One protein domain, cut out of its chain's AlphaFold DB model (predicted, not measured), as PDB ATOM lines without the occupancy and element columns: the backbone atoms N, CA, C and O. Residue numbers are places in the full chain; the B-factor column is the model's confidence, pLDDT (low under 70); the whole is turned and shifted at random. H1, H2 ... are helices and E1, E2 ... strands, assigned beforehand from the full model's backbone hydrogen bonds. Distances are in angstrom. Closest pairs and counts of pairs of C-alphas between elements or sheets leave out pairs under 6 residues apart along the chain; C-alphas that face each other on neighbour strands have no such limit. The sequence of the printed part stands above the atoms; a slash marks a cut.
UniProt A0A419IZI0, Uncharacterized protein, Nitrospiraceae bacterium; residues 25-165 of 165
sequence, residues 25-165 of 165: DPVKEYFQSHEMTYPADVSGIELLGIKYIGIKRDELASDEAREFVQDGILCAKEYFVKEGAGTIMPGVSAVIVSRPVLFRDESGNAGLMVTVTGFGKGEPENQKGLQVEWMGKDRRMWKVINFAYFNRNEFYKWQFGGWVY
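What this domain is: This is residues 25 to 165 of the 165 residues of an uncharacterized protein of Nitrospiraceae bacterium (UniProt A0A419IZI0). One strongly twisted sheet of seven strands curls round a single long helix, H3, and the shorter H1 packs on the same face towards one end. The long strands E3, E4 and E6 make the middle of the sheet, with short E1 and E2 beside E3, and E5 and E7 beside E6. The printed part has 141 residues with four named helices and seven named strands, in the order H1, E1, E2, H2, H3, H4, E3, E4, E5, E6, E7. The sheet is branched and mixed, and the class is mixed, helices and strands. The whole is compact, with a radius of gyration of the C-alphas of 16.2 A, and elongated, spanning 50 by 30 by 24 A.

How they stand to each other: E4, residues 110 to 121, has E3, residues 94 to 104, on one side and E6, residues 141 to 152, on the other side, both antiparallel to it; within hydrogen-bond range are N 96 and O 117, 2.8 A, and N 114 and O 148, 2.9 A. E3 and E4 form a hairpin. E3 bends by 52 degrees at residue 99; E1, residues 40 to 44, and E2, residues 51 to 53, lie on one side of it, both parallel to it, with N 41 and O 95 at 2.9 A and N 53 and O 102 at 2.9 A. E5, residues 133 to 135, E6 and E7, residues 158 to 163, form a meander, each strand the antiparallel neighbour of the one before, with N 133 and O 143 at 2.9 A and N 161 and O 149 at 2.8 A. The sheet curls round H3, residues 63 to 82; its closest C-alphas to E7 are Gly 72 and Trp 158, 5.9 A. H1, residues 26 to 33, is on the same face at a height over the sheet of 8.9 A, along the strands at 12 degrees to E4 on the local plane; its closest C-alphas to E4 are Val 27 and Phe 119, 6.6 A. H4, residues 85 to 88, only grazes the sheet. H2, residues 57 to 60, is not on the sheet; it is close to H3 but not clearly touching, the closest C-alphas being Leu 60 and Arg 66, 6.0 A. E2, H2, H3, H4 and E3 make a strand-helix-strand unit, two parallel neighbour strands with helices between. In H1 and H3 every O i to N i+4 pair is within hydrogen-bond range; H2 and H4 are too short for such a pair.

Where its parts are: H1 begins at C-alpha 26 (4.242, -4.300, 55.211), H3 at C-alpha 63 (6.703, -46.837, 45.871), and E7 ends at C-alpha 163 (22.526, -21.577, 47.176). From first to last C-alpha, E4 measures 36.2 A, E6 35.8 A, E3 30.0 A and H3 28.1 A.

The domain as a whole: The two C-alphas farthest apart, Ser 62 and Asp 138, are 50.8 A apart. The printed part has no cut, and the link from E4 to E5, 11 residues, is long. The mean pLDDT of the printed part is 89.9, and residue 128 is under 70.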
ATOM      1  N   ASP A  25       4.268  -3.381  59.563       87.50
ATOM      2  CA  ASP A  25       5.177  -4.325  58.935       87.50
ATOM      3  C   ASP A  25       4.549  -4.744  57.607       87.50
ATOM      4  O   ASP A  25       3.780  -5.711  57.576       87.50
ATOM      5  N   PRO A  26       4.866  -4.039  56.502       91.12
ATOM      6  CA  PRO A  26       4.242  -4.300  55.211       91.12
ATOM      7  C   PRO A  26       4.500  -5.731  54.727       91.12
ATOM      8  O   PRO A  26       3.695  -6.276  53.976       91.12
ATOM      9  N   VAL A  27       5.589  -6.370  55.177       93.25
ATOM     10  CA  VAL A  27       5.887  -7.767  54.843       93.25
ATOM     11  C   VAL A  27       4.928  -8.698  55.577       93.25
ATOM     12  O   VAL A  27       4.334  -9.584  54.966       93.25
ATOM     13  N   LYS A  28       4.721  -8.491  56.879       93.62
ATOM     14  CA  LYS A  28       3.786  -9.310  57.662       93.62
ATOM     15  C   LYS A  28       2.341  -9.136  57.187       93.62
ATOM     16  O   LYS A  28       1.630 -10.129  57.050       93.62
ATOM     17  N   GLU A  29       1.926  -7.906  56.894       92.19
ATOM     18  CA  GLU A  29       0.605  -7.604  56.326       92.19
ATOM     19  C   GLU A  29       0.402  -8.279  54.965       92.19
ATOM     20  O   GLU A  29      -0.652  -8.867  54.705       92.19
ATOM     21  N   TYR A  30       1.424  -8.251  54.105       92.56
ATOM     22  CA  TYR A  30       1.401  -8.958  52.828       92.56
ATOM     23  C   TYR A  30       1.197 -10.465  53.027       92.56
ATOM     24  O   TYR A  30       0.331 -11.048  52.384       92.56
ATOM     25  N   PHE A  31       1.910 -11.089  53.967       94.38
ATOM     26  CA  PHE A  31       1.737 -12.516  54.260       94.38
ATOM     27  C   PHE A  31       0.329 -12.842  54.762       94.38
ATOM     28  O   PHE A  31      -0.315 -13.750  54.244       94.38
ATOM     29  N   GLN A  32      -0.181 -12.066  55.717       93.88
ATOM     30  CA  GLN A  32      -1.506 -12.290  56.295       93.88
ATOM     31  C   GLN A  32      -2.636 -12.090  55.277       93.88
ATOM     32  O   GLN A  32      -3.573 -12.882  55.246       93.88
ATOM     33  N   SER A  33      -2.540 -11.067  54.424       92.88
ATOM     34  CA  SER A  33      -3.543 -10.785  53.382       92.88
ATOM     35  C   SER A  33      -3.576 -11.816  52.250       92.88
ATOM     36  O   SER A  33      -4.565 -11.876  51.525       92.88
ATOM     37  N   HIS A  34      -2.524 -12.624  52.110       93.31
ATOM     38  CA  HIS A  34      -2.421 -13.698  51.118       93.31
ATOM     39  C   HIS A  34      -2.494 -15.095  51.755       93.31
ATOM     40  O   HIS A  34      -2.126 -16.070  51.109       93.31
ATOM     41  N   GLU A  35      -2.940 -15.194  53.014       94.50
ATOM     42  CA  GLU A  35      -3.097 -16.466  53.741       94.50
ATOM     43  C   GLU A  35      -1.793 -17.286  53.857       94.50
ATOM     44  O   GLU A  35      -1.812 -18.512  53.932       94.50
ATOM     45  N   MET A  36      -0.640 -16.608  53.895       95.94
ATOM     46  CA  MET A  36       0.681 -17.238  53.979       95.94
ATOM     47  C   MET A  36       1.200 -17.309  55.416       95.94
ATOM     48  O   MET A  36       0.950 -16.429  56.248       95.94
ATOM     49  N   THR A  37       2.003 -18.334  55.700       94.00
ATOM     50  CA  THR A  37       2.642 -18.515  57.007       94.00
ATOM     51  C   THR A  37       3.823 -17.558  57.170       94.00
ATOM     52  O   THR A  37       4.776 -17.582  56.399       94.00
ATOM     53  N   TYR A  38       3.790 -16.713  58.199       92.19
ATOM     54  CA  TYR A  38       4.884 -15.794  58.528       92.19
ATOM     55  C   TYR A  38       5.772 -16.371  59.649       92.19
ATOM     56  O   TYR A  38       5.224 -16.891  60.624       92.19
ATOM     57  N   PRO A  39       7.113 -16.224  59.601       93.06
ATOM     58  CA  PRO A  39       7.912 -15.539  58.576       93.06
ATOM     59  C   PRO A  39       8.356 -16.442  57.415       93.06
ATOM     60  O   PRO A  39       9.029 -15.966  56.508       93.06
ATOM     61  N   ALA A  40       8.030 -17.733  57.444       94.75
ATOM     62  CA  ALA A  40       8.419 -18.680  56.408       94.75
ATOM     63  C   ALA A  40       7.198 -19.468  55.938       94.75
ATOM     64  O   ALA A  40       6.623 -20.247  56.702       94.75
ATOM     65  N   ASP A  41       6.833 -19.286  54.670       95.88
ATOM     66  CA  ASP A  41       5.793 -20.076  54.027       95.88
ATOM     67  C   ASP A  41       6.426 -21.145  53.137       95.88
ATOM     68  O   ASP A  41       7.101 -20.846  52.153       95.88
ATOM     69  N   VAL A  42       6.220 -22.410  53.503       95.25
ATOM     70  CA  VAL A  42       6.736 -23.586  52.776       95.25
ATOM     71  C   VAL A  42       5.612 -24.403  52.138       95.25
ATOM     72  O   VAL A  42       5.821 -25.550  51.729       95.25
ATOM     73  N   SER A  43       4.402 -23.837  52.080       93.69
ATOM     74  CA  SER A  43       3.212 -24.513  51.554       93.69
ATOM     75  C   SER A  43       3.398 -24.915  50.087       93.69
ATOM     76  O   SER A  43       2.983 -26.000  49.688       93.69
ATOM     77  N   GLY A  44       4.145 -24.108  49.324       92.38
ATOM     78  CA  GLY A  44       4.466 -24.349  47.919       92.38
ATOM     79  C   GLY A  44       5.512 -25.440  47.649       92.38
ATOM     80  O   GLY A  44       5.837 -25.678  46.482       92.38
ATOM     81  N   ILE A  45       6.078 -26.080  48.679       92.94
ATOM     82  CA  ILE A  45       6.945 -27.257  48.523       92.94
ATOM     83  C   ILE A  45       6.054 -28.508  48.559       92.94
ATOM     84  O   ILE A  45       5.779 -29.064  49.616       92.94
ATOM     85  N   GLU A  46       5.561 -28.973  47.420       91.44
ATOM     86  CA  GLU A  46       4.612 -30.091  47.386       91.44
ATOM     87  C   GLU A  46       4.913 -31.112  46.292       91.44
ATOM     88  O   GLU A  46       5.461 -30.790  45.239       91.44
ATOM     89  N   LEU A  47       4.523 -32.365  46.546       85.75
ATOM     90  CA  LEU A  47       4.728 -33.468  45.612       85.75
ATOM     91  C   LEU A  47       3.883 -33.305  44.341       85.75
ATOM     92  O   LEU A  47       4.361 -33.590  43.251       85.75
ATOM     93  N   LEU A  48       2.637 -32.838  44.465       83.19
ATOM     94  CA  LEU A  48       1.723 -32.671  43.326       83.19
ATOM     95  C   LEU A  48       2.203 -31.601  42.329       83.19
ATOM     96  O   LEU A  48       1.896 -31.692  41.143       83.19
ATOM     97  N   GLY A  49       2.980 -30.620  42.799       79.25
ATOM     98  CA  GLY A  49       3.517 -29.514  42.003       79.25
ATOM     99  C   GLY A  49       4.970 -29.692  41.556       79.25
ATOM    100  O   GLY A  49       5.547 -28.754  41.003       79.25
ATOM    101  N   ILE A  50       5.589 -30.853  41.801       89.44
ATOM    102  CA  ILE A  50       7.009 -31.051  41.504       89.44
ATOM    103  C   ILE A  50       7.265 -31.197  39.998       89.44
ATOM    104  O   ILE A  50       6.593 -31.946  39.283       89.44
ATOM    105  N   LYS A  51       8.279 -30.484  39.503       92.38
ATOM    106  CA  LYS A  51       8.769 -30.635  38.129       92.38
ATOM    107  C   LYS A  51       9.923 -31.632  38.088       92.38
ATOM    108  O   LYS A  51      10.788 -31.605  38.953       92.38
ATOM    109  N   TYR A  52       9.975 -32.444  37.038       91.81
ATOM    110  CA  TYR A  52      11.052 -33.405  36.803       91.81
ATOM    111  C   TYR A  52      11.925 -32.966  35.625       91.81
ATOM    112  O   TYR A  52      11.401 -32.607  34.567       91.81
ATOM    113  N   ILE A  53      13.248 -32.987  35.800       93.19
ATOM    114  CA  ILE A  53      14.237 -32.676  34.757       93.19
ATOM    115  C   ILE A  53      15.245 -33.824  34.676       93.19
ATOM    116  O   ILE A  53      15.850 -34.191  35.676       93.19
ATOM    117  N   GLY A  54      15.421 -34.416  33.493       89.69
ATOM    118  CA  GLY A  54      16.333 -35.558  33.318       89.69
ATOM    119  C   GLY A  54      15.868 -36.860  33.993       89.69
ATOM    120  O   GLY A  54      16.634 -37.817  34.069       89.69
ATOM    121  N   ILE A  55      14.617 -36.902  34.468       88.50
ATOM    122  CA  ILE A  55      13.975 -38.061  35.101       88.50
ATOM    123  C   ILE A  55      12.679 -38.341  34.344       88.50
ATOM    124  O   ILE A  55      11.847 -37.440  34.177       88.50
ATOM    125  N   LYS A  56      12.506 -39.568  33.856       85.50
ATOM    126  CA  LYS A  56      11.274 -39.978  33.184       85.50
ATOM    127  C   LYS A  56      10.202 -40.336  34.216       85.50
ATOM    128  O   LYS A  56      10.497 -40.760  35.328       85.50
ATOM    129  N   ARG A  57       8.927 -40.146  33.861       76.75
ATOM    130  CA  ARG A  57       7.803 -40.346  34.798       76.75
ATOM    131  C   ARG A  57       7.619 -41.803  35.231       76.75
ATOM    132  O   ARG A  57       7.165 -42.039  36.341       76.75
ATOM    133  N   ASP A  58       7.947 -42.756  34.369       83.81
ATOM    134  CA  ASP A  58       7.903 -44.194  34.652       83.81
ATOM    135  C   ASP A  58       8.925 -44.617  35.717       83.81
ATOM    136  O   ASP A  58       8.653 -45.536  36.485       83.81
ATOM    137  N   GLU A  59      10.037 -43.889  35.855       81.56
ATOM    138  CA  GLU A  59      11.016 -44.101  36.934       81.56
ATOM    139  C   GLU A  59      10.445 -43.789  38.330       81.56
ATOM    140  O   GLU A  59      11.035 -44.165  39.337       81.56
ATOM    141  N   LEU A  60       9.297 -43.110  38.399       82.38
ATOM    142  CA  LEU A  60       8.621 -42.713  39.638       82.38
ATOM    143  C   LEU A  60       7.389 -43.572  39.942       82.38
ATOM    144  O   LEU A  60       6.602 -43.236  40.826       82.38
ATOM    145  N   ALA A  61       7.182 -44.643  39.174       83.31
ATOM    146  CA  ALA A  61       6.036 -45.524  39.345       83.31
ATOM    147  C   ALA A  61       6.171 -46.444  40.567       83.31
ATOM    148  O   ALA A  61       5.153 -46.931  41.054       83.31
ATOM    149  N   SER A  62       7.397 -46.681  41.049       88.00
ATOM    150  CA  SER A  62       7.629 -47.510  42.232       88.00
ATOM    151  C   SER A  62       7.378 -46.730  43.521       88.00
ATOM    152  O   SER A  62       7.567 -45.509  43.579       88.00
ATOM    153  N   ASP A  63       6.959 -47.441  44.565       88.69
ATOM    154  CA  ASP A  63       6.703 -46.837  45.871       88.69
ATOM    155  C   ASP A  63       7.997 -46.269  46.471       88.69
ATOM    156  O   ASP A  63       7.989 -45.155  46.990       88.69
ATOM    157  N   GLU A  64       9.136 -46.934  46.267       87.19
ATOM    158  CA  GLU A  64      10.443 -46.464  46.739       87.19
ATOM    159  C   GLU A  64      10.845 -45.138  46.082       87.19
ATOM    160  O   GLU A  64      11.380 -44.241  46.735       87.19
ATOM    161  N   ALA A  65      10.573 -44.979  44.783       86.06
ATOM    162  CA  ALA A  65      10.848 -43.732  44.082       86.06
ATOM    163  C   ALA A  65       9.947 -42.596  44.588       86.06
ATOM    164  O   ALA A  65      10.384 -41.447  44.678       86.06
ATOM    165  N   ARG A  66       8.697 -42.897  44.955       88.00
ATOM    166  CA  ARG A  66       7.772 -41.911  45.534       88.00
ATOM    167  C   ARG A  66       8.191 -41.505  46.942       88.00
ATOM    168  O   ARG A  66       8.227 -40.304  47.213       88.00
ATOM    169  N   GLU A  67       8.542 -42.467  47.790       90.56
ATOM    170  CA  GLU A  67       9.088 -42.223  49.132       90.56
ATOM    171  C   GLU A  67      10.355 -41.369  49.052       90.56
ATOM    172  O   GLU A  67      10.468 -40.351  49.731       90.56
ATOM    173  N   PHE A  68      11.257 -41.685  48.119       90.19
ATOM    174  CA  PHE A  68      12.476 -40.913  47.893       90.19
ATOM    175  C   PHE A  68      12.207 -39.420  47.638       90.19
ATOM    176  O   PHE A  68      12.900 -38.555  48.190       90.19
ATOM    177  N   VAL A  69      11.207 -39.100  46.808       91.38
ATOM    178  CA  VAL A  69      10.828 -37.708  46.524       91.38
ATOM    179  C   VAL A  69      10.146 -37.066  47.729       91.38
ATOM    180  O   VAL A  69      10.435 -35.911  48.047       91.38
ATOM    181  N   GLN A  70       9.262 -37.796  48.410       93.12
ATOM    182  CA  GLN A  70       8.578 -37.311  49.612       93.12
ATOM    183  C   GLN A  70       9.567 -36.946  50.721       93.12
ATOM    184  O   GLN A  70       9.447 -35.865  51.299       93.12
ATOM    185  N   ASP A  71      10.590 -37.770  50.940       94.56
ATOM    186  CA  ASP A  71      11.661 -37.498  51.897       94.56
ATOM    187  C   ASP A  71      12.431 -36.220  51.549       94.56
ATOM    188  O   ASP A  71      12.788 -35.439  52.432       94.56
ATOM    189  N   GLY A  72      12.674 -35.975  50.258       94.56
ATOM    190  CA  GLY A  72      13.344 -34.758  49.798       94.56
ATOM    191  C   GLY A  72      12.506 -33.513  50.062       94.56
ATOM    192  O   GLY A  72      13.009 -32.513  50.576       94.56
ATOM    193  N   ILE A  73      11.206 -33.592  49.769       95.38
ATOM    194  CA  ILE A  73      10.237 -32.529  50.051       95.38
ATOM    195  C   ILE A  73      10.163 -32.244  51.555       95.38
ATOM    196  O   ILE A  73      10.180 -31.078  51.953       95.38
ATOM    197  N   LEU A  74      10.107 -33.286  52.390       95.50
ATOM    198  CA  LEU A  74      10.078 -33.143  53.843       95.50
ATOM    199  C   LEU A  74      11.367 -32.500  54.361       95.50
ATOM    200  O   LEU A  74      11.299 -31.537  55.119       95.50
ATOM    201  N   CYS A  75      12.530 -32.961  53.893       95.31
ATOM    202  CA  CYS A  75      13.825 -32.381  54.241       95.31
ATOM    203  C   CYS A  75      13.892 -30.883  53.904       95.31
ATOM    204  O   CYS A  75      14.286 -30.078  54.750       95.31
ATOM    205  N   ALA A  76      13.448 -30.494  52.703       95.19
ATOM    206  CA  ALA A  76      13.411 -29.093  52.300       95.19
ATOM    207  C   ALA A  76      12.477 -28.266  53.195       95.19
ATOM    208  O   ALA A  76      12.880 -27.216  53.690       95.19
ATOM    209  N   LYS A  77      11.257 -28.749  53.466       95.31
ATOM    210  CA  LYS A  77      10.327 -28.075  54.389       95.31
ATOM    211  C   LYS A  77      10.934 -27.885  55.768       95.31
ATOM    212  O   LYS A  77      10.905 -26.781  56.300       95.31
ATOM    213  N   GLU A  78      11.479 -28.952  56.340       94.81
ATOM    214  CA  GLU A  78      12.072 -28.908  57.670       94.81
ATOM    215  C   GLU A  78      13.224 -27.914  57.754       94.81
ATOM    216  O   GLU A  78      13.318 -27.201  58.750       94.81
ATOM    217  N   TYR A  79      14.069 -27.845  56.722       94.88
ATOM    218  CA  TYR A  79      15.153 -26.871  56.656       94.88
ATOM    219  C   TYR A  79      14.613 -25.439  56.783       94.88
ATOM    220  O   TYR A  79      14.992 -24.722  57.703       94.88
ATOM    221  N   PHE A  80      13.658 -25.039  55.942       94.12
ATOM    222  CA  PHE A  80      13.142 -23.663  55.951       94.12
ATOM    223  C   PHE A  80      12.227 -23.330  57.134       94.12
ATOM    224  O   PHE A  80      12.073 -22.160  57.463       94.12
ATOM    225  N   VAL A  81      11.617 -24.330  57.774       91.62
ATOM    226  CA  VAL A  81      10.849 -24.128  59.015       91.62
ATOM    227  C   VAL A  81      11.779 -23.936  60.216       91.62
ATOM    228  O   VAL A  81      11.447 -23.183  61.130       91.62
ATOM    229  N   LYS A  82      12.926 -24.627  60.240       91.56
ATOM    230  CA  LYS A  82      13.913 -24.534  61.327       91.56
ATOM    231  C   LYS A  82      14.770 -23.273  61.219       91.56
ATOM    232  O   LYS A  82      15.102 -22.682  62.245       91.56
ATOM    233  N   GLU A  83      15.127 -22.868  60.005       87.31
ATOM    234  CA  GLU A  83      15.968 -21.697  59.766       87.31
ATOM    235  C   GLU A  83      15.168 -20.386  59.848       87.31
ATOM    236  O   GLU A  83      14.064 -20.258  59.324       87.31
ATOM    237  N   GLY A  84      15.739 -19.366  60.492       80.00
ATOM    238  CA  GLY A  84      15.146 -18.026  60.499       80.00
ATOM    239  C   GLY A  84      15.253 -17.356  59.125       80.00
ATOM    240  O   GLY A  84      16.252 -17.529  58.431       80.00
ATOM    241  N   ALA A  85      14.276 -16.522  58.746       82.00
ATOM    242  CA  ALA A  85      14.262 -15.838  57.443       82.00
ATOM    243  C   ALA A  85      15.566 -15.068  57.145       82.00
ATOM    244  O   ALA A  85      16.107 -15.182  56.049       82.00
ATOM    245  N   GLY A  86      16.124 -14.369  58.142       76.31
ATOM    246  CA  GLY A  86      17.403 -13.660  58.009       76.31
ATOM    247  C   GLY A  86      18.633 -14.571  57.885       76.31
ATOM    248  O   GLY A  86      19.647 -14.139  57.344       76.31
ATOM    249  N   THR A  87      18.549 -15.823  58.351       82.06
ATOM    250  CA  THR A  87      19.589 -16.847  58.139       82.06
ATOM    251  C   THR A  87      19.493 -17.430  56.734       82.06
ATOM    252  O   THR A  87      20.511 -17.651  56.084       82.06
ATOM    253  N   ILE A  88      18.266 -17.641  56.253       83.75
ATOM    254  CA  ILE A  88      17.980 -18.140  54.905       83.75
ATOM    255  C   ILE A  88      18.467 -17.132  53.863       83.75
ATOM    256  O   ILE A  88      19.117 -17.500  52.890       83.75
ATOM    257  N   MET A  89      18.166 -15.851  54.065       86.00
ATOM    258  CA  MET A  89      18.589 -14.788  53.168       86.00
ATOM    259  C   MET A  89      18.845 -13.509  53.974       86.00
ATOM    260  O   MET A  89      17.906 -12.933  54.524       86.00
ATOM    261  N   PRO A  90      20.100 -13.040  54.074       84.75
ATOM    262  CA  PRO A  90      20.416 -11.840  54.841       84.75
ATOM    263  C   PRO A  90      19.559 -10.651  54.402       84.75
ATOM    264  O   PRO A  90      19.322 -10.483  53.214       84.75
ATOM    265  N   GLY A  91      19.087  -9.827  55.339       85.75
ATOM    266  CA  GLY A  91      18.310  -8.615  55.038       85.75
ATOM    267  C   GLY A  91      16.818  -8.825  54.739       85.75
ATOM    268  O   GLY A  91      16.080  -7.843  54.668       85.75
ATOM    269  N   VAL A  92      16.337 -10.068  54.615       91.75
ATOM    270  CA  VAL A  92      14.899 -10.339  54.442       91.75
ATOM    271  C   VAL A  92      14.199 -10.496  55.793       91.75
ATOM    272  O   VAL A  92      14.775 -10.958  56.775       91.75
ATOM    273  N   SER A  93      12.926 -10.114  55.838       93.19
ATOM    274  CA  SER A  93      12.038 -10.290  56.995       93.19
ATOM    275  C   SER A  93      11.209 -11.573  56.907       93.19
ATOM    276  O   SER A  93      10.836 -12.128  57.939       93.19
ATOM    277  N   ALA A  94      10.928 -12.053  55.693       95.12
ATOM    278  CA  ALA A  94      10.160 -13.272  55.466       95.12
ATOM    279  C   ALA A  94      10.558 -13.964  54.157       95.12
ATOM    280  O   ALA A  94      11.154 -13.344  53.274       95.12
ATOM    281  N   VAL A  95      10.207 -15.243  54.021       96.00
ATOM    282  CA  VAL A  95      10.465 -16.045  52.822       96.00
ATOM    283  C   VAL A  95       9.236 -16.850  52.404       96.00
ATOM    284  O   VAL A  95       8.475 -17.330  53.239       96.00
ATOM    285  N   ILE A  96       9.080 -17.032  51.096       96.62
ATOM    286  CA  ILE A  96       8.188 -18.026  50.495       96.62
ATOM    287  C   ILE A  96       9.059 -19.035  49.762       96.62
ATOM    288  O   ILE A  96       9.894 -18.652  48.937       96.62
ATOM    289  N   VAL A  97       8.836 -20.317  50.012       96.19
ATOM    290  CA  VAL A  97       9.550 -21.404  49.349       96.19
ATOM    291  C   VAL A  97       8.570 -22.245  48.551       96.19
ATOM    292  O   VAL A  97       7.546 -22.700  49.056       96.19
ATOM    293  N   SER A  98       8.864 -22.419  47.265       95.75
ATOM    294  CA  SER A  98       7.913 -22.996  46.320       95.75
ATOM    295  C   SER A  98       8.587 -23.724  45.166       95.75
ATOM    296  O   SER A  98       9.806 -23.659  44.994       95.75
ATOM    297  N   ARG A  99       7.756 -24.355  44.327       93.62
ATOM    298  CA  ARG A  99       8.137 -24.882  43.009       93.62
ATOM    299  C   ARG A  99       9.314 -25.855  43.104       93.62
ATOM    300  O   ARG A  99      10.390 -25.561  42.578       93.62
ATOM    301  N   PRO A 100       9.133 -26.997  43.789       95.50
ATOM    302  CA  PRO A 100      10.169 -28.006  43.843       95.50
ATOM    303  C   PRO A 100      10.444 -28.562  42.440       95.50
ATOM    304  O   PRO A 100       9.537 -28.805  41.640       95.50
ATOM    305  N   VAL A 101      11.719 -28.773  42.146       95.56
ATOM    306  CA  VAL A 101      12.220 -29.359  40.908       95.56
ATOM    307  C   VAL A 101      13.139 -30.508  41.282       95.56
ATOM    308  O   VAL A 101      14.219 -30.285  41.824       95.56
ATOM    309  N   LEU A 102      12.725 -31.734  40.986       94.44
ATOM    310  CA  LEU A 102      13.604 -32.889  41.065       94.44
ATOM    311  C   LEU A 102      14.386 -32.991  39.757       94.44
ATOM    312  O   LEU A 102      13.800 -33.012  38.670       94.44
ATOM    313  N   PHE A 103      15.705 -33.059  39.852       93.19
ATOM    314  CA  PHE A 103      16.578 -33.156  38.693       93.19
ATOM    315  C   PHE A 103      17.573 -34.301  38.840       93.19
ATOM    316  O   PHE A 103      17.927 -34.693  39.952       93.19
ATOM    317  N   ARG A 104      18.029 -34.821  37.703       92.19
ATOM    318  CA  ARG A 104      19.209 -35.680  37.607       92.19
ATOM    319  C   ARG A 104      20.303 -34.913  36.872       92.19
ATOM    320  O   ARG A 104      20.046 -34.401  35.784       92.19
ATOM    321  N   ASP A 105      21.476 -34.796  37.483       88.75
ATOM    322  CA  ASP A 105      22.630 -34.144  36.864       88.75
ATOM    323  C   ASP A 105      23.306 -35.042  35.808       88.75
ATOM    324  O   ASP A 105      22.935 -36.201  35.608       88.75
ATOM    325  N   GLU A 106      24.312 -34.503  35.119       88.31
ATOM    326  CA  GLU A 106      25.062 -35.224  34.079       88.31
ATOM    327  C   GLU A 106      25.843 -36.433  34.618       88.31
ATOM    328  O   GLU A 106      26.148 -37.358  33.869       88.31
ATOM    329  N   SER A 107      26.136 -36.451  35.921       87.62
ATOM    330  CA  SER A 107      26.800 -37.564  36.604       87.62
ATOM    331  C   SER A 107      25.810 -38.635  37.083       87.62
ATOM    332  O   SER A 107      26.222 -39.646  37.649       87.62
ATOM    333  N   GLY A 108      24.507 -38.434  36.861       85.81
ATOM    334  CA  GLY A 108      23.447 -39.341  37.287       85.81
ATOM    335  C   GLY A 108      22.959 -39.118  38.721       85.81
ATOM    336  O   GLY A 108      22.091 -39.865  39.178       85.81
ATOM    337  N   ASN A 109      23.451 -38.096  39.427       87.75
ATOM    338  CA  ASN A 109      23.025 -37.811  40.793       87.75
ATOM    339  C   ASN A 109      21.676 -37.099  40.802       87.75
ATOM    340  O   ASN A 109      21.430 -36.176  40.024       87.75
ATOM    341  N   ALA A 110      20.808 -37.505  41.726       89.50
ATOM    342  CA  ALA A 110      19.535 -36.839  41.952       89.50
ATOM    343  C   ALA A 110      19.692 -35.656  42.917       89.50
ATOM    344  O   ALA A 110      20.339 -35.766  43.962       89.50
ATOM    345  N   GLY A 111      19.040 -34.548  42.586       94.00
ATOM    346  CA  GLY A 111      18.942 -33.363  43.426       94.00
ATOM    347  C   GLY A 111      17.528 -32.795  43.429       94.00
ATOM    348  O   GLY A 111      16.721 -33.064  42.539       94.00
ATOM    349  N   LEU A 112      17.230 -32.002  44.452       95.62
ATOM    350  CA  LEU A 112      15.981 -31.268  44.590       95.62
ATOM    351  C   LEU A 112      16.309 -29.782  44.669       95.62
ATOM    352  O   LEU A 112      17.099 -29.368  45.505       95.62
ATOM    353  N   MET A 113      15.698 -28.973  43.820       96.69
ATOM    354  CA  MET A 113      15.834 -27.522  43.841       96.69
ATOM    355  C   MET A 113      14.495 -26.886  44.189       96.69
ATOM    356  O   MET A 113      13.454 -27.363  43.750       96.69
ATOM    357  N   VAL A 114      14.508 -25.806  44.959       96.81
ATOM    358  CA  VAL A 114      13.312 -25.019  45.278       96.81
ATOM    359  C   VAL A 114      13.570 -23.548  45.002       96.81
ATOM    360  O   VAL A 114      14.695 -23.061  45.120       96.81
ATOM    361  N   THR A 115      12.512 -22.827  44.644       96.38
ATOM    362  CA  THR A 115      12.558 -21.372  44.502       96.38
ATOM    363  C   THR A 115      12.312 -20.729  45.860       96.38
ATOM    364  O   THR A 115      11.282 -20.992  46.479       96.38
ATOM    365  N   VAL A 116      13.213 -19.850  46.290       95.81
ATOM    366  CA  VAL A 116      13.106 -19.074  47.529       95.81
ATOM    367  C   VAL A 116      12.884 -17.613  47.162       95.81
ATOM    368  O   VAL A 116      13.736 -16.979  46.547       95.81
ATOM    369  N   THR A 117      11.723 -17.074  47.518       96.44
ATOM    370  CA  THR A 117      11.414 -15.648  47.367       96.44
ATOM    371  C   THR A 117      11.543 -14.982  48.726       96.44
ATOM    372  O   THR A 117      10.748 -15.262  49.620       96.44
ATOM    373  N   GLY A 118      12.548 -14.130  48.890       95.00
ATOM    374  CA  GLY A 118      12.755 -13.348  50.104       95.00
ATOM    375  C   GLY A 118      12.055 -11.999  50.014       95.00
ATOM    376  O   GLY A 118      12.064 -11.380  48.953       95.00
ATOM    377  N   PHE A 119      11.466 -11.544  51.116       95.25
ATOM    378  CA  PHE A 119      10.767 -10.264  51.232       95.25
ATOM    379  C   PHE A 119      11.404  -9.420  52.323       95.25
ATOM    380  O   PHE A 119      11.564  -9.881  53.454       95.25
ATOM    381  N   GLY A 120      11.728  -8.173  52.007       93.50
ATOM    382  CA  GLY A 120      12.299  -7.225  52.953       93.50
ATOM    383  C   GLY A 120      11.646  -5.851  52.880       93.50
ATOM    384  O   GLY A 120      10.790  -5.573  52.038       93.50
ATOM    385  N   LYS A 121      12.053  -4.991  53.811       90.69
ATOM    386  CA  LYS A 121      11.594  -3.607  53.961       90.69
ATOM    387  C   LYS A 121      12.793  -2.699  54.209       90.69
ATOM    388  O   LYS A 121      13.824  -3.164  54.685       90.69
ATOM    389  N   GLY A 122      12.655  -1.411  53.904       87.31
ATOM    390  CA  GLY A 122      13.788  -0.481  53.946       87.31
ATOM    391  C   GLY A 122      14.799  -0.759  52.833       87.31
ATOM    392  O   GLY A 122      14.434  -1.278  51.779       87.31
ATOM    393  N   GLU A 123      16.060  -0.393  53.042       86.88
ATOM    394  CA  GLU A 123      17.111  -0.572  52.038       86.88
ATOM    395  C   GLU A 123      17.487  -2.063  51.880       86.88
ATOM    396  O   GLU A 123      17.670  -2.753  52.883       86.88
ATOM    397  N   PRO A 124      17.583  -2.595  50.645       84.50
ATOM    398  CA  PRO A 124      17.954  -3.986  50.389       84.50
ATOM    399  C   PRO A 124      19.459  -4.203  50.596       84.50
ATOM    400  O   PRO A 124      20.229  -4.381  49.649       84.50
ATOM    401  N   GLU A 125      19.894  -4.182  51.852       74.12
ATOM    402  CA  GLU A 125      21.272  -4.483  52.219       74.12
ATOM    403  C   GLU A 125      21.631  -5.933  51.847       74.12
ATOM    404  O   GLU A 125      20.825  -6.859  51.965       74.12
ATOM    405  N   ASN A 126      22.875  -6.139  51.410       70.69
ATOM    406  CA  ASN A 126      23.476  -7.460  51.182       70.69
ATOM    407  C   ASN A 126      22.826  -8.351  50.101       70.69
ATOM    408  O   ASN A 126      23.207  -9.511  49.980       70.69
ATOM    409  N   GLN A 127      21.962  -7.814  49.229       74.00
ATOM    410  CA  GLN A 127      21.406  -8.543  48.071       74.00
ATOM    411  C   GLN A 127      22.354  -8.569  46.856       74.00
ATOM    412  O   GLN A 127      21.939  -8.354  45.716       74.00
ATOM    413  N   LYS A 128      23.663  -8.770  47.065       65.19
ATOM    414  CA  LYS A 128      24.635  -8.756  45.957       65.19
ATOM    415  C   LYS A 128      24.385  -9.942  45.022       65.19
ATOM    416  O   LYS A 128      24.423 -11.084  45.459       65.19
ATOM    417  N   GLY A 129      24.167  -9.655  43.739       74.94
ATOM    418  CA  GLY A 129      23.928 -10.666  42.701       74.94
ATOM    419  C   GLY A 129      22.455 -11.001  42.458       74.94
ATOM    420  O   GLY A 129      22.140 -11.555  41.412       74.94
ATOM    421  N   LEU A 130      21.540 -10.595  43.346       86.00
ATOM    422  CA  LEU A 130      20.107 -10.844  43.183       86.00
ATOM    423  C   LEU A 130      19.378  -9.596  42.678       86.00
ATOM    424  O   LEU A 130      19.615  -8.476  43.133       86.00
ATOM    425  N   GLN A 131      18.455  -9.790  41.738       90.19
ATOM    426  CA  GLN A 131      17.620  -8.708  41.231       90.19
ATOM    427  C   GLN A 131      16.545  -8.340  42.262       90.19
ATOM    428  O   GLN A 131      15.658  -9.140  42.560       90.19
ATOM    429  N   VAL A 132      16.609  -7.109  42.774       93.56
ATOM    430  CA  VAL A 132      15.609  -6.557  43.698       93.56
ATOM    431  C   VAL A 132      14.409  -6.015  42.923       93.56
ATOM    432  O   VAL A 132      14.552  -5.136  42.070       93.56
ATOM    433  N   GLU A 133      13.214  -6.487  43.266       94.88
ATOM    434  CA  GLU A 133      11.940  -5.985  42.749       94.88
ATOM    435  C   GLU A 133      11.165  -5.277  43.866       94.88
ATOM    436  O   GLU A 133      10.788  -5.885  44.865       94.88
ATOM    437  N   TRP A 134      10.903  -3.982  43.695       93.88
ATOM    438  CA  TRP A 134      10.069  -3.219  44.623       93.88
ATOM    439  C   TRP A 134       8.587  -3.515  44.395       93.88
ATOM    440  O   TRP A 134       8.117  -3.521  43.259       93.88
ATOM    441  N   MET A 135       7.848  -3.714  45.483       91.75
ATOM    442  CA  MET A 135       6.450  -4.130  45.480       91.75
ATOM    443  C   MET A 135       5.530  -3.054  46.061       91.75
ATOM    444  O   MET A 135       5.923  -2.286  46.938       91.75
ATOM    445  N   GLY A 136       4.275  -3.047  45.602       80.56
ATOM    446  CA  GLY A 136       3.251  -2.103  46.054       80.56
ATOM    447  C   GLY A 136       3.364  -0.721  45.404       80.56
ATOM    448  O   GLY A 136       4.405  -0.331  44.876       80.56
ATOM    449  N   LYS A 137       2.264   0.043  45.429       76.56
ATOM    450  CA  LYS A 137       2.224   1.413  44.874       76.56
ATOM    451  C   LYS A 137       3.124   2.382  45.646       76.56
ATOM    452  O   LYS A 137       3.593   3.365  45.087       76.56
ATOM    453  N   ASP A 138       3.339   2.094  46.921       82.69
ATOM    454  CA  ASP A 138       4.119   2.873  47.876       82.69
ATOM    455  C   ASP A 138       5.583   2.411  47.984       82.69
ATOM    456  O   ASP A 138       6.371   3.070  48.657       82.69
ATOM    457  N   ARG A 139       5.956   1.304  47.318       86.75
ATOM    458  CA  ARG A 139       7.309   0.722  47.325       86.75
ATOM    459  C   ARG A 139       7.870   0.534  48.739       86.75
ATOM    460  O   ARG A 139       9.065   0.701  48.957       86.75
ATOM    461  N   ARG A 140       7.020   0.184  49.713       88.56
ATOM    462  CA  ARG A 140       7.439  -0.041  51.113       88.56
ATOM    463  C   ARG A 140       8.042  -1.425  51.365       88.56
ATOM    464  O   ARG A 140       8.616  -1.660  52.425       88.56
ATOM    465  N   MET A 141       7.929  -2.324  50.392       93.69
ATOM    466  CA  MET A 141       8.458  -3.682  50.431       93.69
ATOM    467  C   MET A 141       9.224  -3.969  49.143       93.69
ATOM    468  O   MET A 141       8.890  -3.452  48.075       93.69
ATOM    469  N   TRP A 142      10.227  -4.827  49.232       94.19
ATOM    470  CA  TRP A 142      10.915  -5.392  48.082       94.19
ATOM    471  C   TRP A 142      10.979  -6.910  48.208       94.19
ATOM    472  O   TRP A 142      10.903  -7.458  49.309       94.19
ATOM    473  N   LYS A 143      11.122  -7.587  47.072       95.19
ATOM    474  CA  LYS A 143      11.407  -9.016  47.011       95.19
ATOM    475  C   LYS A 143      12.640  -9.296  46.166       95.19
ATOM    476  O   LYS A 143      12.998  -8.520  45.279       95.19
ATOM    477  N   VAL A 144      13.237 -10.444  46.418       94.31
ATOM    478  CA  VAL A 144      14.310 -11.048  45.626       94.31
ATOM    479  C   VAL A 144      14.001 -12.528  45.454       94.31
ATOM    480  O   VAL A 144      13.293 -13.125  46.269       94.31
ATOM    481  N   ILE A 145      14.518 -13.130  44.390       94.81
ATOM    482  CA  ILE A 145      14.343 -14.555  44.113       94.81
ATOM    483  C   ILE A 145      15.722 -15.197  44.055       94.81
ATOM    484  O   ILE A 145      16.603 -14.694  43.365       94.81
ATOM    485  N   ASN A 146      15.881 -16.311  44.762       93.56
ATOM    486  CA  ASN A 146      17.050 -17.177  44.713       93.56
ATOM    487  C   ASN A 146      16.592 -18.647  44.646       93.56
ATOM    488  O   ASN A 146      15.397 -18.947  44.755       93.56
ATOM    489  N   PHE A 147      17.528 -19.575  44.487       94.50
ATOM    490  CA  PHE A 147      17.275 -21.007  44.486       94.50
ATOM    491  C   PHE A 147      18.154 -21.705  45.518       94.50
ATOM    492  O   PHE A 147      19.350 -21.437  45.633       94.50
ATOM    493  N   ALA A 148      17.542 -22.632  46.241       95.06
ATOM    494  CA  ALA A 148      18.236 -23.546  47.132       95.06
ATOM    495  C   ALA A 148      18.216 -24.938  46.514       95.06
ATOM    496  O   ALA A 148      17.176 -25.373  46.009       95.06
ATOM    497  N   TYR A 149      19.342 -25.644  46.579       95.00
ATOM    498  CA  TYR A 149      19.409 -27.040  46.170       95.00
ATOM    499  C   TYR A 149      19.719 -27.949  47.356       95.00
ATOM    500  O   TYR A 149      20.448 -27.601  48.284       95.00
ATOM    501  N   PHE A 150      19.152 -29.143  47.294       95.81
ATOM    502  CA  PHE A 150      19.294 -30.229  48.240       95.81
ATOM    503  C   PHE A 150      19.847 -31.425  47.479       95.81
ATOM    504  O   PHE A 150      19.408 -31.731  46.367       95.81
ATOM    505  N   ASN A 151      20.829 -32.091  48.069       93.88
ATOM    506  CA  ASN A 151      21.479 -33.257  47.487       93.88
ATOM    507  C   ASN A 151      21.518 -34.406  48.494       93.88
ATOM    508  O   ASN A 151      21.009 -34.303  49.613       93.88
ATOM    509  N   ARG A 152      22.085 -35.532  48.065       88.88
ATOM    510  CA  ARG A 152      22.296 -36.699  48.916       88.88
ATOM    511  C   ARG A 152      23.713 -36.675  49.465       88.88
ATOM    512  O   ARG A 152      24.657 -36.430  48.721       88.88
ATOM    513  N   ASN A 153      23.852 -36.951  50.756       84.69
ATOM    514  CA  ASN A 153      25.154 -37.275  51.328       84.69
ATOM    515  C   ASN A 153      25.549 -38.733  51.033       84.69
ATOM    516  O   ASN A 153      24.773 -39.506  50.467       84.69
ATOM    517  N   GLU A 154      26.746 -39.117  51.475       82.50
ATOM    518  CA  GLU A 154      27.297 -40.473  51.336       82.50
ATOM    519  C   GLU A 154      26.434 -41.574  51.978       82.50
ATOM    520  O   GLU A 154      26.502 -42.734  51.581       82.50
ATOM    521  N   PHE A 155      25.570 -41.210  52.930       84.75
ATOM    522  CA  PHE A 155      24.635 -42.121  53.594       84.75
ATOM    523  C   PHE A 155      23.274 -42.187  52.911       84.75
ATOM    524  O   PHE A 155      22.334 -42.716  53.503       84.75
ATOM    525  N   TYR A 156      23.138 -41.619  51.709       78.19
ATOM    526  CA  TYR A 156      21.859 -41.497  51.030       78.19
ATOM    527  C   TYR A 156      20.829 -40.834  51.959       78.19
ATOM    528  O   TYR A 156      19.745 -41.356  52.201       78.19
ATOM    529  N   LYS A 157      21.157 -39.667  52.512       88.38
ATOM    530  CA  LYS A 157      20.186 -38.795  53.185       88.38
ATOM    531  C   LYS A 157      20.148 -37.452  52.492       88.38
ATOM    532  O   LYS A 157      21.181 -36.961  52.039       88.38
ATOM    533  N   TRP A 158      18.950 -36.884  52.391       95.25
ATOM    534  CA  TRP A 158      18.778 -35.530  51.887       95.25
ATOM    535  C   TRP A 158      19.431 -34.534  52.843       95.25
ATOM    536  O   TRP A 158      19.313 -34.665  54.061       95.25
ATOM    537  N   GLN A 159      20.125 -33.554  52.283       94.56
ATOM    538  CA  GLN A 159      20.716 -32.450  53.024       94.56
ATOM    539  C   GLN A 159      20.669 -31.175  52.187       94.56
ATOM    540  O   GLN A 159      20.597 -31.226  50.956       94.56
ATOM    541  N   PHE A 160      20.741 -30.030  52.862       94.69
ATOM    542  CA  PHE A 160      20.946 -28.752  52.198       94.69
ATOM    543  C   PHE A 160      22.308 -28.755  51.497       94.69
ATOM    544  O   PHE A 160      23.339 -28.982  52.127       94.69
ATOM    545  N   GLY A 161      22.291 -28.547  50.184       92.19
ATOM    546  CA  GLY A 161      23.484 -28.562  49.348       92.19
ATOM    547  C   GLY A 161      24.083 -27.174  49.153       92.19
ATOM    548  O   GLY A 161      25.303 -27.057  49.075       92.19
ATOM    549  N   GLY A 162      23.250 -26.130  49.101       92.75
ATOM    550  CA  GLY A 162      23.708 -24.753  48.939       92.75
ATOM    551  C   GLY A 162      22.729 -23.843  48.199       92.75
ATOM    552  O   GLY A 162      21.593 -24.210  47.887       92.75
ATOM    553  N   TRP A 163      23.218 -22.638  47.909       91.50
ATOM    554  CA  TRP A 163      22.526 -21.577  47.176       91.50
ATOM    555  C   TRP A 163      23.054 -21.459  45.744       91.50
ATOM    556  O   TRP A 163      24.236 -21.699  45.502       91.50
ATOM    557  N   VAL A 164      22.191 -21.052  44.812       84.88
ATOM    558  CA  VAL A 164      22.532 -20.806  43.401       84.88
ATOM    559  C   VAL A 164      22.495 -19.294  43.145       84.88
ATOM    560  O   VAL A 164      21.483 -18.774  42.686       84.88
ATOM    561  N   TYR A 165      23.558 -18.583  43.527       71.94
ATOM    562  CA  TYR A 165      23.691 -17.136  43.288       71.94
ATOM    563  C   TYR A 165      23.966 -16.804  41.820       71.94
ATOM    564  O   TYR A 165      24.710 -17.579  41.173       71.94
TER     565      TYR A 165